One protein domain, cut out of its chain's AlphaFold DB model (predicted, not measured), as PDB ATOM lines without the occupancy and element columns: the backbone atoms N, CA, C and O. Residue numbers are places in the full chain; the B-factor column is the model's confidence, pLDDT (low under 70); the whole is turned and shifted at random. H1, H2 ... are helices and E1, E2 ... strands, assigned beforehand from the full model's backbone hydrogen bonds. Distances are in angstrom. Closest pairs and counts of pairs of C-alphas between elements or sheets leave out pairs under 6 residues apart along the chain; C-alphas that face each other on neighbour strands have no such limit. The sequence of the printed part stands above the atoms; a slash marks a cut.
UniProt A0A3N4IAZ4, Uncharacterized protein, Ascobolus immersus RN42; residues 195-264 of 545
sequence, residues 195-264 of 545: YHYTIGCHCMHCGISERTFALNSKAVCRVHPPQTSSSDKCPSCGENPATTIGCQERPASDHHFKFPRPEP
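AT A GLANCE: This is residues 195 to 264 of the 545 residues of an uncharacterized protein of Ascobolus immersus RN42 (UniProt A0A3N4IAZ4). With little regular structure, this is a flat model built mostly of loops: a short helix, H1, then a small hairpin of two strands, E1 and E2, joined by a long loop, residues 224 to 247. Residues 202 to 203 of the first stretch pair antiparallel with residues 257 to 258 of the last. The printed part has 70 residues, with 12, under half, in H1, E1 and E2, in that order; the class is mixed, the sheet antiparallel. It is compact, with a radius of gyration of the C-alphas of 12.5 A, and spans 33 by 31 by 17 A.

HOW THE PARTS SIT: In H1, residues 210 to 215, every O i to N i+4 pair is within hydrogen-bond range. A tight link leads to E1, residues 221 to 223. E2, residues 248 to 250, is its antiparallel neighbour at 147 degrees, with N 221 and O 250 2.9 A apart. H1 and E2 are apart.

IN THESE COORDINATES: H1 begins at C-alpha 210 (21.651, 1.721, 49.464) and measures 8.6 A, E1 6.1 A, and E2 6.4 A, ending at C-alpha 250 (25.996, 13.675, 59.270).

THE WHOLE: The C-alphas farthest apart, of Ile 245 and Pro 264, are 35.1 A apart. The printed part has no cut. The link E1 to E2 is long. pLDDT is under 70 in residues 195 to 199, 224 to 246 and 261 to 264.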
ATOM      1  N   TYR A 195      34.370   3.543  30.874       50.84
ATOM      2  CA  TYR A 195      33.768   2.608  31.838       50.84
ATOM      3  C   TYR A 195      32.248   2.561  31.678       50.84
ATOM      4  O   TYR A 195      31.612   3.606  31.540       50.84
ATOM      5  N   HIS A 196      31.647   1.366  31.676       55.69
ATOM      6  CA  HIS A 196      30.235   1.262  32.048       55.69
ATOM      7  C   HIS A 196      30.165   1.127  33.558       55.69
ATOM      8  O   HIS A 196      30.991   0.448  34.157       55.69
ATOM      9  N   TYR A 197      29.148   1.741  34.139       60.28
ATOM     10  CA  TYR A 197      28.791   1.543  35.527       60.28
ATOM     11  C   TYR A 197      27.338   1.066  35.547       60.28
ATOM     12  O   TYR A 197      26.464   1.717  34.974       60.28
ATOM     13  N   THR A 198      27.060  -0.089  36.143       64.00
ATOM     14  CA  THR A 198      25.692  -0.556  36.426       64.00
ATOM     15  C   THR A 198      25.196   0.193  37.661       64.00
ATOM     16  O   THR A 198      25.374  -0.249  38.791       64.00
ATOM     17  N   ILE A 199      24.667   1.403  37.439       68.00
ATOM     18  CA  ILE A 199      24.514   2.401  38.503       68.00
ATOM     19  C   ILE A 199      23.318   2.094  39.423       68.00
ATOM     20  O   ILE A 199      22.159   2.310  39.067       68.00
ATOM     21  N   GLY A 200      23.613   1.597  40.621       78.62
ATOM     22  CA  GLY A 200      22.649   1.307  41.676       78.62
ATOM     23  C   GLY A 200      22.131   2.545  42.415       78.62
ATOM     24  O   GLY A 200      22.644   3.664  42.280       78.62
ATOM     25  N   CYS A 201      21.104   2.322  43.238       84.44
ATOM     26  CA  CYS A 201      20.546   3.332  44.133       84.44
ATOM     27  C   CYS A 201      21.603   3.774  45.156       84.44
ATOM     28  O   CYS A 201      22.223   2.935  45.814       84.44
ATOM     29  N   HIS A 202      21.840   5.081  45.282       86.56
ATOM     30  CA  HIS A 202      22.924   5.607  46.111       86.56
ATOM     31  C   HIS A 202      22.606   6.964  46.729       86.56
ATOM     32  O   HIS A 202      21.786   7.733  46.228       86.56
ATOM     33  N   CYS A 203      23.287   7.268  47.830       87.62
ATOM     34  CA  CYS A 203      23.158   8.536  48.521       87.62
ATOM     35  C   CYS A 203      23.783   9.670  47.694       87.62
ATOM     36  O   CYS A 203      24.994   9.675  47.459       87.62
ATOM     37  N   MET A 204      22.978  10.670  47.316       84.62
ATOM     38  CA  MET A 204      23.432  11.828  46.525       84.62
ATOM     39  C   MET A 204      24.574  12.630  47.175       84.62
ATOM     40  O   MET A 204      25.240  13.407  46.494       84.62
ATOM     41  N   HIS A 205      24.757  12.506  48.492       82.94
ATOM     42  CA  HIS A 205      25.680  13.336  49.261       82.94
ATOM     43  C   HIS A 205      27.065  12.704  49.459       82.94
ATOM     44  O   HIS A 205      28.065  13.401  49.333       82.94
ATOM     45  N   CYS A 206      27.125  11.399  49.751       82.00
ATOM     46  CA  CYS A 206      28.371  10.685  50.067       82.00
ATOM     47  C   CYS A 206      28.748   9.604  49.032       82.00
ATOM     48  O   CYS A 206      29.839   9.029  49.094       82.00
ATOM     49  N   GLY A 207      27.841   9.288  48.099       83.38
ATOM     50  CA  GLY A 207      28.028   8.279  47.058       83.38
ATOM     51  C   GLY A 207      28.002   6.817  47.527       83.38
ATOM     52  O   GLY A 207      28.254   5.944  46.707       83.38
ATOM     53  N   ILE A 208      27.724   6.517  48.800       85.69
ATOM     54  CA  ILE A 208      27.538   5.133  49.280       85.69
ATOM     55  C   ILE A 208      26.214   4.584  48.720       85.69
ATOM     56  O   ILE A 208      25.222   5.323  48.689       85.69
ATOM     57  N   SER A 209      26.177   3.327  48.262       87.25
ATOM     58  CA  SER A 209      24.930   2.713  47.793       87.25
ATOM     59  C   SER A 209      23.953   2.399  48.925       87.25
ATOM     60  O   SER A 209      24.317   2.269  50.096       87.25
ATOM     61  N   GLU A 210      22.687   2.222  48.560       87.62
ATOM     62  CA  GLU A 210      21.651   1.721  49.464       87.62
ATOM     63  C   GLU A 210      21.973   0.298  49.965       87.62
ATOM     64  O   GLU A 210      21.677  -0.026  51.114       87.62
ATOM     65  N   ARG A 211      22.668  -0.525  49.161       84.94
ATOM     66  CA  ARG A 211      23.130  -1.873  49.544       84.94
ATOM     67  C   ARG A 211      24.206  -1.807  50.627       84.94
ATOM     68  O   ARG A 211      24.047  -2.423  51.677       84.94
ATOM     69  N   THR A 212      25.280  -1.054  50.401       84.25
ATOM     70  CA  THR A 212      26.382  -0.913  51.367       84.25
ATOM     71  C   THR A 212      25.908  -0.227  52.648       84.25
ATOM     72  O   THR A 212      26.340  -0.595  53.740       84.25
ATOM     73  N   PHE A 213      24.955   0.708  52.553       86.31
ATOM     74  CA  PHE A 213      24.303   1.281  53.729       86.31
ATOM     75  C   PHE A 213      23.392   0.287  54.464       86.31
ATOM     76  O   PHE A 213      23.426   0.244  55.688       86.31
ATOM     77  N   ALA A 214      22.624  -0.558  53.771       85.81
ATOM     78  CA  ALA A 214      21.823  -1.598  54.424       85.81
ATOM     79  C   ALA A 214      22.699  -2.631  55.162       85.81
ATOM     80  O   ALA A 214      22.339  -3.076  56.252       85.81
ATOM     81  N   LEU A 215      23.871  -2.964  54.608       84.00
ATOM     82  CA  LEU A 215      24.875  -3.823  55.249       84.00
ATOM     83  C   LEU A 215      25.591  -3.137  56.430       84.00
ATOM     84  O   LEU A 215      26.006  -3.811  57.371       84.00
ATOM     85  N   ASN A 216      25.717  -1.806  56.414       83.19
ATOM     86  CA  ASN A 216      26.324  -1.016  57.485       83.19
ATOM     87  C   ASN A 216      25.476   0.222  57.821       83.19
ATOM     88  O   ASN A 216      25.855   1.364  57.553       83.19
ATOM     89  N   SER A 217      24.334  -0.006  58.473       78.25
ATOM     90  CA  SER A 217      23.334   1.028  58.800       78.25
ATOM     91  C   SER A 217      23.810   2.100  59.791       78.25
ATOM     92  O   SER A 217      23.096   3.063  60.066       78.25
ATOM     93  N   LYS A 218      25.031   1.957  60.323       82.50
ATOM     94  CA  LYS A 218      25.713   2.937  61.183       82.50
ATOM     95  C   LYS A 218      26.693   3.831  60.412       82.50
ATOM     96  O   LYS A 218      27.295   4.715  61.019       82.50
ATOM     97  N   ALA A 219      26.872   3.626  59.105       80.50
ATOM     98  CA  ALA A 219      27.759   4.438  58.282       80.50
ATOM     99  C   ALA A 219      27.280   5.899  58.229       80.50
ATOM    100  O   ALA A 219      26.224   6.202  57.671       80.50
ATOM    101  N   VAL A 220      28.070   6.811  58.799       85.62
ATOM    102  CA  VAL A 220      27.804   8.257  58.776       85.62
ATOM    103  C   VAL A 220      27.786   8.799  57.348       85.62
ATOM    104  O   VAL A 220      28.601   8.424  56.499       85.62
ATOM    105  N   CYS A 221      26.859   9.711  57.067       82.31
ATOM    106  CA  CYS A 221      26.776  10.352  55.765       82.31
ATOM    107  C   CYS A 221      27.832  11.462  55.693       82.31
ATOM    108  O   CYS A 221      27.662  12.526  56.284       82.31
ATOM    109  N   ARG A 222      28.958  11.209  55.014       80.19
ATOM    110  CA  ARG A 222      30.020  12.211  54.826       80.19
ATOM    111  C   ARG A 222      29.690  13.113  53.636       80.19
ATOM    112  O   ARG A 222      29.628  12.638  52.507       80.19
ATOM    113  N   VAL A 223      29.445  14.395  53.903       76.19
ATOM    114  CA  VAL A 223      28.887  15.374  52.954       76.19
ATOM    115  C   VAL A 223      29.755  16.622  52.909       76.19
ATOM    116  O   VAL A 223      30.194  17.101  53.953       76.19
ATOM    117  N   HIS A 224      29.935  17.223  51.733       67.31
ATOM    118  CA  HIS A 224      30.610  18.513  51.636       67.31
ATOM    119  C   HIS A 224      29.656  19.715  51.554       67.31
ATOM    120  O   HIS A 224      28.900  19.828  50.588       67.31
ATOM    121  N   PRO A 225      29.722  20.688  52.479       65.50
ATOM    122  CA  PRO A 225      29.132  22.008  52.263       65.50
ATOM    123  C   PRO A 225      29.987  22.801  51.252       65.50
ATOM    124  O   PRO A 225      31.192  22.901  51.475       65.50
ATOM    125  N   PRO A 226      29.451  23.391  50.165       57.28
ATOM    126  CA  PRO A 226      28.051  23.483  49.753       57.28
ATOM    127  C   PRO A 226      27.780  22.719  48.433       57.28
ATOM    128  O   PRO A 226      27.331  23.311  47.456       57.28
ATOM    129  N   GLN A 227      28.080  21.418  48.352       58.03
ATOM    130  CA  GLN A 227      27.964  20.674  47.089       58.03
ATOM    131  C   GLN A 227      26.511  20.415  46.654       58.03
ATOM    132  O   GLN A 227      25.837  19.508  47.145       58.03
ATOM    133  N   THR A 228      26.077  21.132  45.617       52.16
ATOM    134  CA  THR A 228      24.878  20.829  44.821       52.16
ATOM    135  C   THR A 228      25.228  19.979  43.591       52.16
ATOM    136  O   THR A 228      25.142  20.440  42.458       52.16
ATOM    137  N   SER A 229      25.655  18.736  43.839       55.78
ATOM    138  CA  SER A 229      25.580  17.588  42.912       55.78
ATOM    139  C   SER A 229      25.909  17.807  41.415       55.78
ATOM    140  O   SER A 229      25.080  17.531  40.551       55.78
ATOM    141  N   SER A 230      27.148  18.191  41.104       53.91
ATOM    142  CA  SER A 230      27.870  17.781  39.882       53.91
ATOM    143  C   SER A 230      29.367  17.979  40.145       53.91
ATOM    144  O   SER A 230      29.759  19.045  40.616       53.91
ATOM    145  N   SER A 231      30.193  16.943  39.981       59.41
ATOM    146  CA  SER A 231      31.422  16.830  40.782       59.41
ATOM    147  C   SER A 231      32.669  17.514  40.202       59.41
ATOM    148  O   SER A 231      33.374  16.916  39.393       59.41
ATOM    149  N   ASP A 232      33.072  18.639  40.793       50.22
ATOM    150  CA  ASP A 232      34.363  18.620  41.505       50.22
ATOM    151  C   ASP A 232      34.101  18.647  43.029       50.22
ATOM    152  O   ASP A 232      32.974  18.925  43.446       50.22
ATOM    153  N   LYS A 233      35.049  18.185  43.852       61.72
ATOM    154  CA  LYS A 233      34.821  17.041  44.762       61.72
ATOM    155  C   LYS A 233      34.963  17.319  46.269       61.72
ATOM    156  O   LYS A 233      36.057  17.574  46.744       61.72
ATOM    157  N   CYS A 234      33.957  16.933  47.060       51.69
ATOM    158  CA  CYS A 234      34.206  15.954  48.134       51.69
ATOM    159  C   CYS A 234      33.026  14.969  48.315       51.69
ATOM    160  O   CYS A 234      32.134  15.194  49.128       51.69
ATOM    161  N   PRO A 235      33.083  13.811  47.633       51.41
ATOM    162  CA  PRO A 235      32.355  12.604  48.035       51.41
ATOM    163  C   PRO A 235      32.963  11.895  49.261       51.41
ATOM    164  O   PRO A 235      32.284  11.092  49.898       51.41
ATOM    165  N   SER A 236      34.239  12.125  49.613       52.56
ATOM    166  CA  SER A 236      34.877  11.478  50.784       52.56
ATOM    167  C   SER A 236      36.368  11.110  50.674       52.56
ATOM    168  O   SER A 236      36.695  10.010  51.101       52.56
ATOM    169  N   CYS A 237      37.322  11.884  50.139       53.12
ATOM    170  CA  CYS A 237      37.260  13.221  49.526       53.12
ATOM    171  C   CYS A 237      37.281  13.079  47.986       53.12
ATOM    172  O   CYS A 237      36.475  12.318  47.464       53.12
ATOM    173  N   GLY A 238      38.172  13.774  47.264       50.03
ATOM    174  CA  GLY A 238      38.574  13.430  45.889       50.03
ATOM    175  C   GLY A 238      39.348  14.536  45.152       50.03
ATOM    176  O   GLY A 238      40.031  14.259  44.169       50.03
ATOM    177  N   GLU A 239      39.198  15.784  45.600       51.56
ATOM    178  CA  GLU A 239      40.110  16.933  45.463       51.56
ATOM    179  C   GLU A 239      39.531  18.072  46.332       51.56
ATOM    180  O   GLU A 239      38.832  17.777  47.305       51.56
ATOM    181  N   ASN A 240      39.860  19.336  46.062       49.19
ATOM    182  CA  ASN A 240      39.650  20.437  46.989       49.19
ATOM    183  C   ASN A 240      38.242  21.064  46.989       49.19
ATOM    184  O   ASN A 240      37.800  21.627  45.984       49.19
ATOM    185  N   PRO A 241      37.612  21.180  48.172       45.06
ATOM    186  CA  PRO A 241      36.582  22.177  48.431       45.06
ATOM    187  C   PRO A 241      37.250  23.546  48.643       45.06
ATOM    188  O   PRO A 241      37.364  24.024  49.771       45.06
ATOM    189  N   ALA A 242      37.731  24.156  47.556       44.22
ATOM    190  CA  ALA A 242      38.754  25.216  47.532       44.22
ATOM    191  C   ALA A 242      38.421  26.565  48.229       44.22
ATOM    192  O   ALA A 242      39.111  27.559  48.004       44.22
ATOM    193  N   THR A 243      37.385  26.627  49.072       47.84
ATOM    194  CA  THR A 243      36.968  27.817  49.832       47.84
ATOM    195  C   THR A 243      36.460  27.559  51.261       47.84
ATOM    196  O   THR A 243      36.481  28.503  52.050       47.84
ATOM    197  N   THR A 244      35.984  26.359  51.645       50.22
ATOM    198  CA  THR A 244      35.171  26.218  52.883       50.22
ATOM    199  C   THR A 244      35.263  24.884  53.640       50.22
ATOM    200  O   THR A 244      34.870  23.850  53.119       50.22
ATOM    201  N   ILE A 245      35.572  24.964  54.944       57.56
ATOM    202  CA  ILE A 245      35.082  24.121  56.070       57.56
ATOM    203  C   ILE A 245      35.467  22.621  56.125       57.56
ATOM    204  O   ILE A 245      35.720  22.133  57.225       57.56
ATOM    205  N   GLY A 246      35.566  21.893  55.011       61.81
ATOM    206  CA  GLY A 246      35.884  20.455  55.002       61.81
ATOM    207  C   GLY A 246      34.667  19.520  55.131       61.81
ATOM    208  O   GLY A 246      33.554  19.943  55.463       61.81
ATOM    209  N   CYS A 247      34.876  18.236  54.814       71.19
ATOM    210  CA  CYS A 247      33.805  17.246  54.673       71.19
ATOM    211  C   CYS A 247      33.170  16.937  56.046       71.19
ATOM    212  O   CYS A 247      33.843  16.445  56.952       71.19
ATOM    213  N   GLN A 248      31.877  17.227  56.202       80.19
ATOM    214  CA  GLN A 248      31.129  17.066  57.451       80.19
ATOM    215  C   GLN A 248      30.541  15.661  57.574       80.19
ATOM    216  O   GLN A 248      29.992  15.124  56.612       80.19
ATOM    217  N   GLU A 249      30.578  15.091  58.775       83.75
ATOM    218  CA  GLU A 249      29.823  13.879  59.092       83.75
ATOM    219  C   GLU A 249      28.397  14.248  59.507       83.75
ATOM    220  O   GLU A 249      28.190  15.097  60.375       83.75
ATOM    221  N   ARG A 250      27.408  13.602  58.888       84.12
ATOM    222  CA  ARG A 250      25.996  13.675  59.270       84.12
ATOM    223  C   ARG A 250      25.498  12.315  59.772       84.12
ATOM    224  O   ARG A 250      26.089  11.287  59.418       84.12
ATOM    225  N   PRO A 251      24.416  12.280  60.569       86.81
ATOM    226  CA  PRO A 251      23.824  11.030  61.034       86.81
ATOM    227  C   PRO A 251      23.414  10.095  59.886       86.81
ATOM    228  O   PRO A 251      23.215  10.517  58.747       86.81
ATOM    229  N   ALA A 252      23.231   8.813  60.200       85.31
ATOM    230  CA  ALA A 252      22.776   7.805  59.239       85.31
ATOM    231  C   ALA A 252      21.373   8.092  58.650       85.31
ATOM    232  O   ALA A 252      21.042   7.579  57.586       85.31
ATOM    233  N   SER A 253      20.564   8.943  59.294       86.56
ATOM    234  CA  SER A 253      19.282   9.440  58.766       86.56
ATOM    235  C   SER A 253      19.414  10.336  57.533       86.56
ATOM    236  O   SER A 253      18.449  10.499  56.794       86.56
ATOM    237  N   ASP A 254      20.586  10.933  57.311       87.31
ATOM    238  CA  ASP A 254      20.770  12.016  56.341       87.31
ATOM    239  C   ASP A 254      21.187  11.501  54.950       87.31
ATOM    240  O   ASP A 254      21.469  12.289  54.041       87.31
ATOM    241  N   HIS A 255      21.221  10.178  54.754       85.25
ATOM    242  CA  HIS A 255      21.449   9.586  53.439       85.25
ATOM    243  C   HIS A 255      20.209   9.717  52.549       85.25
ATOM    244  O   HIS A 255      19.216   9.012  52.711       85.25
ATOM    245  N   HIS A 256      20.293  10.591  51.548       88.44
ATOM    246  CA  HIS A 256      19.257  10.757  50.532       88.44
ATOM    247  C   HIS A 256      19.548   9.837  49.339       88.44
ATOM    248  O   HIS A 256      20.202  10.248  48.373       88.44
ATOM    249  N   PHE A 257      19.068   8.594  49.411       88.12
ATOM    250  CA  PHE A 257      19.173   7.630  48.316       88.12
ATOM    251  C   PHE A 257      18.327   8.043  47.110       88.12
ATOM    252  O   PHE A 257      17.181   8.473  47.253       88.12
ATOM    253  N   LYS A 258      18.893   7.904  45.910       86.81
ATOM    254  CA  LYS A 258      18.154   7.950  44.647       86.81
ATOM    255  C   LYS A 258      18.679   6.899  43.689       86.81
ATOM    256  O   LYS A 258      19.883   6.655  43.622       86.81
ATOM    257  N   PHE A 259      17.778   6.388  42.856       79.75
ATOM    258  CA  PHE A 259      18.177   5.847  41.569       79.75
ATOM    259  C   PHE A 259      18.676   7.007  40.696       79.75
ATOM    260  O   PHE A 259      17.910   7.950  40.449       79.75
ATOM    261  N   PRO A 260      19.935   6.983  40.231       70.38
ATOM    262  CA  PRO A 260      20.351   7.874  39.161       70.38
ATOM    263  C   PRO A 260      19.521   7.559  37.914       70.38
ATOM    264  O   PRO A 260      19.111   6.419  37.688       70.38
ATOM    265  N   ARG A 261      19.296   8.563  37.064       66.44
ATOM    266  CA  ARG A 261      18.898   8.253  35.688       66.44
ATOM    267  C   ARG A 261      20.092   7.538  35.048       66.44
ATOM    268  O   ARG A 261      21.199   8.055  35.202       66.44
ATOM    269  N   PRO A 262      19.911   6.404  34.350       59.72
ATOM    270  CA  PRO A 262      20.986   5.865  33.537       59.72
ATOM    271  C   PRO A 262      21.342   6.928  32.498       59.72
ATOM    272  O   PRO A 262      20.511   7.294  31.664       59.72
ATOM    273  N   GLU A 263      22.550   7.478  32.591       56.31
ATOM    274  CA  GLU A 263      23.075   8.315  31.520       56.31
ATOM    275  C   GLU A 263      23.170   7.443  30.258       56.31
ATOM    276  O   GLU A 263      23.559   6.275  30.365       56.31
ATOM    277  N   PRO A 264      22.791   7.949  29.072       51.62
ATOM    278  CA  PRO A 264      22.927   7.211  27.824       51.62
ATOM    279  C   PRO A 264      24.408   7.167  27.431       51.62
ATOM    280  O   PRO A 264      24.873   7.920  26.575       51.62
TER     281      PRO A 264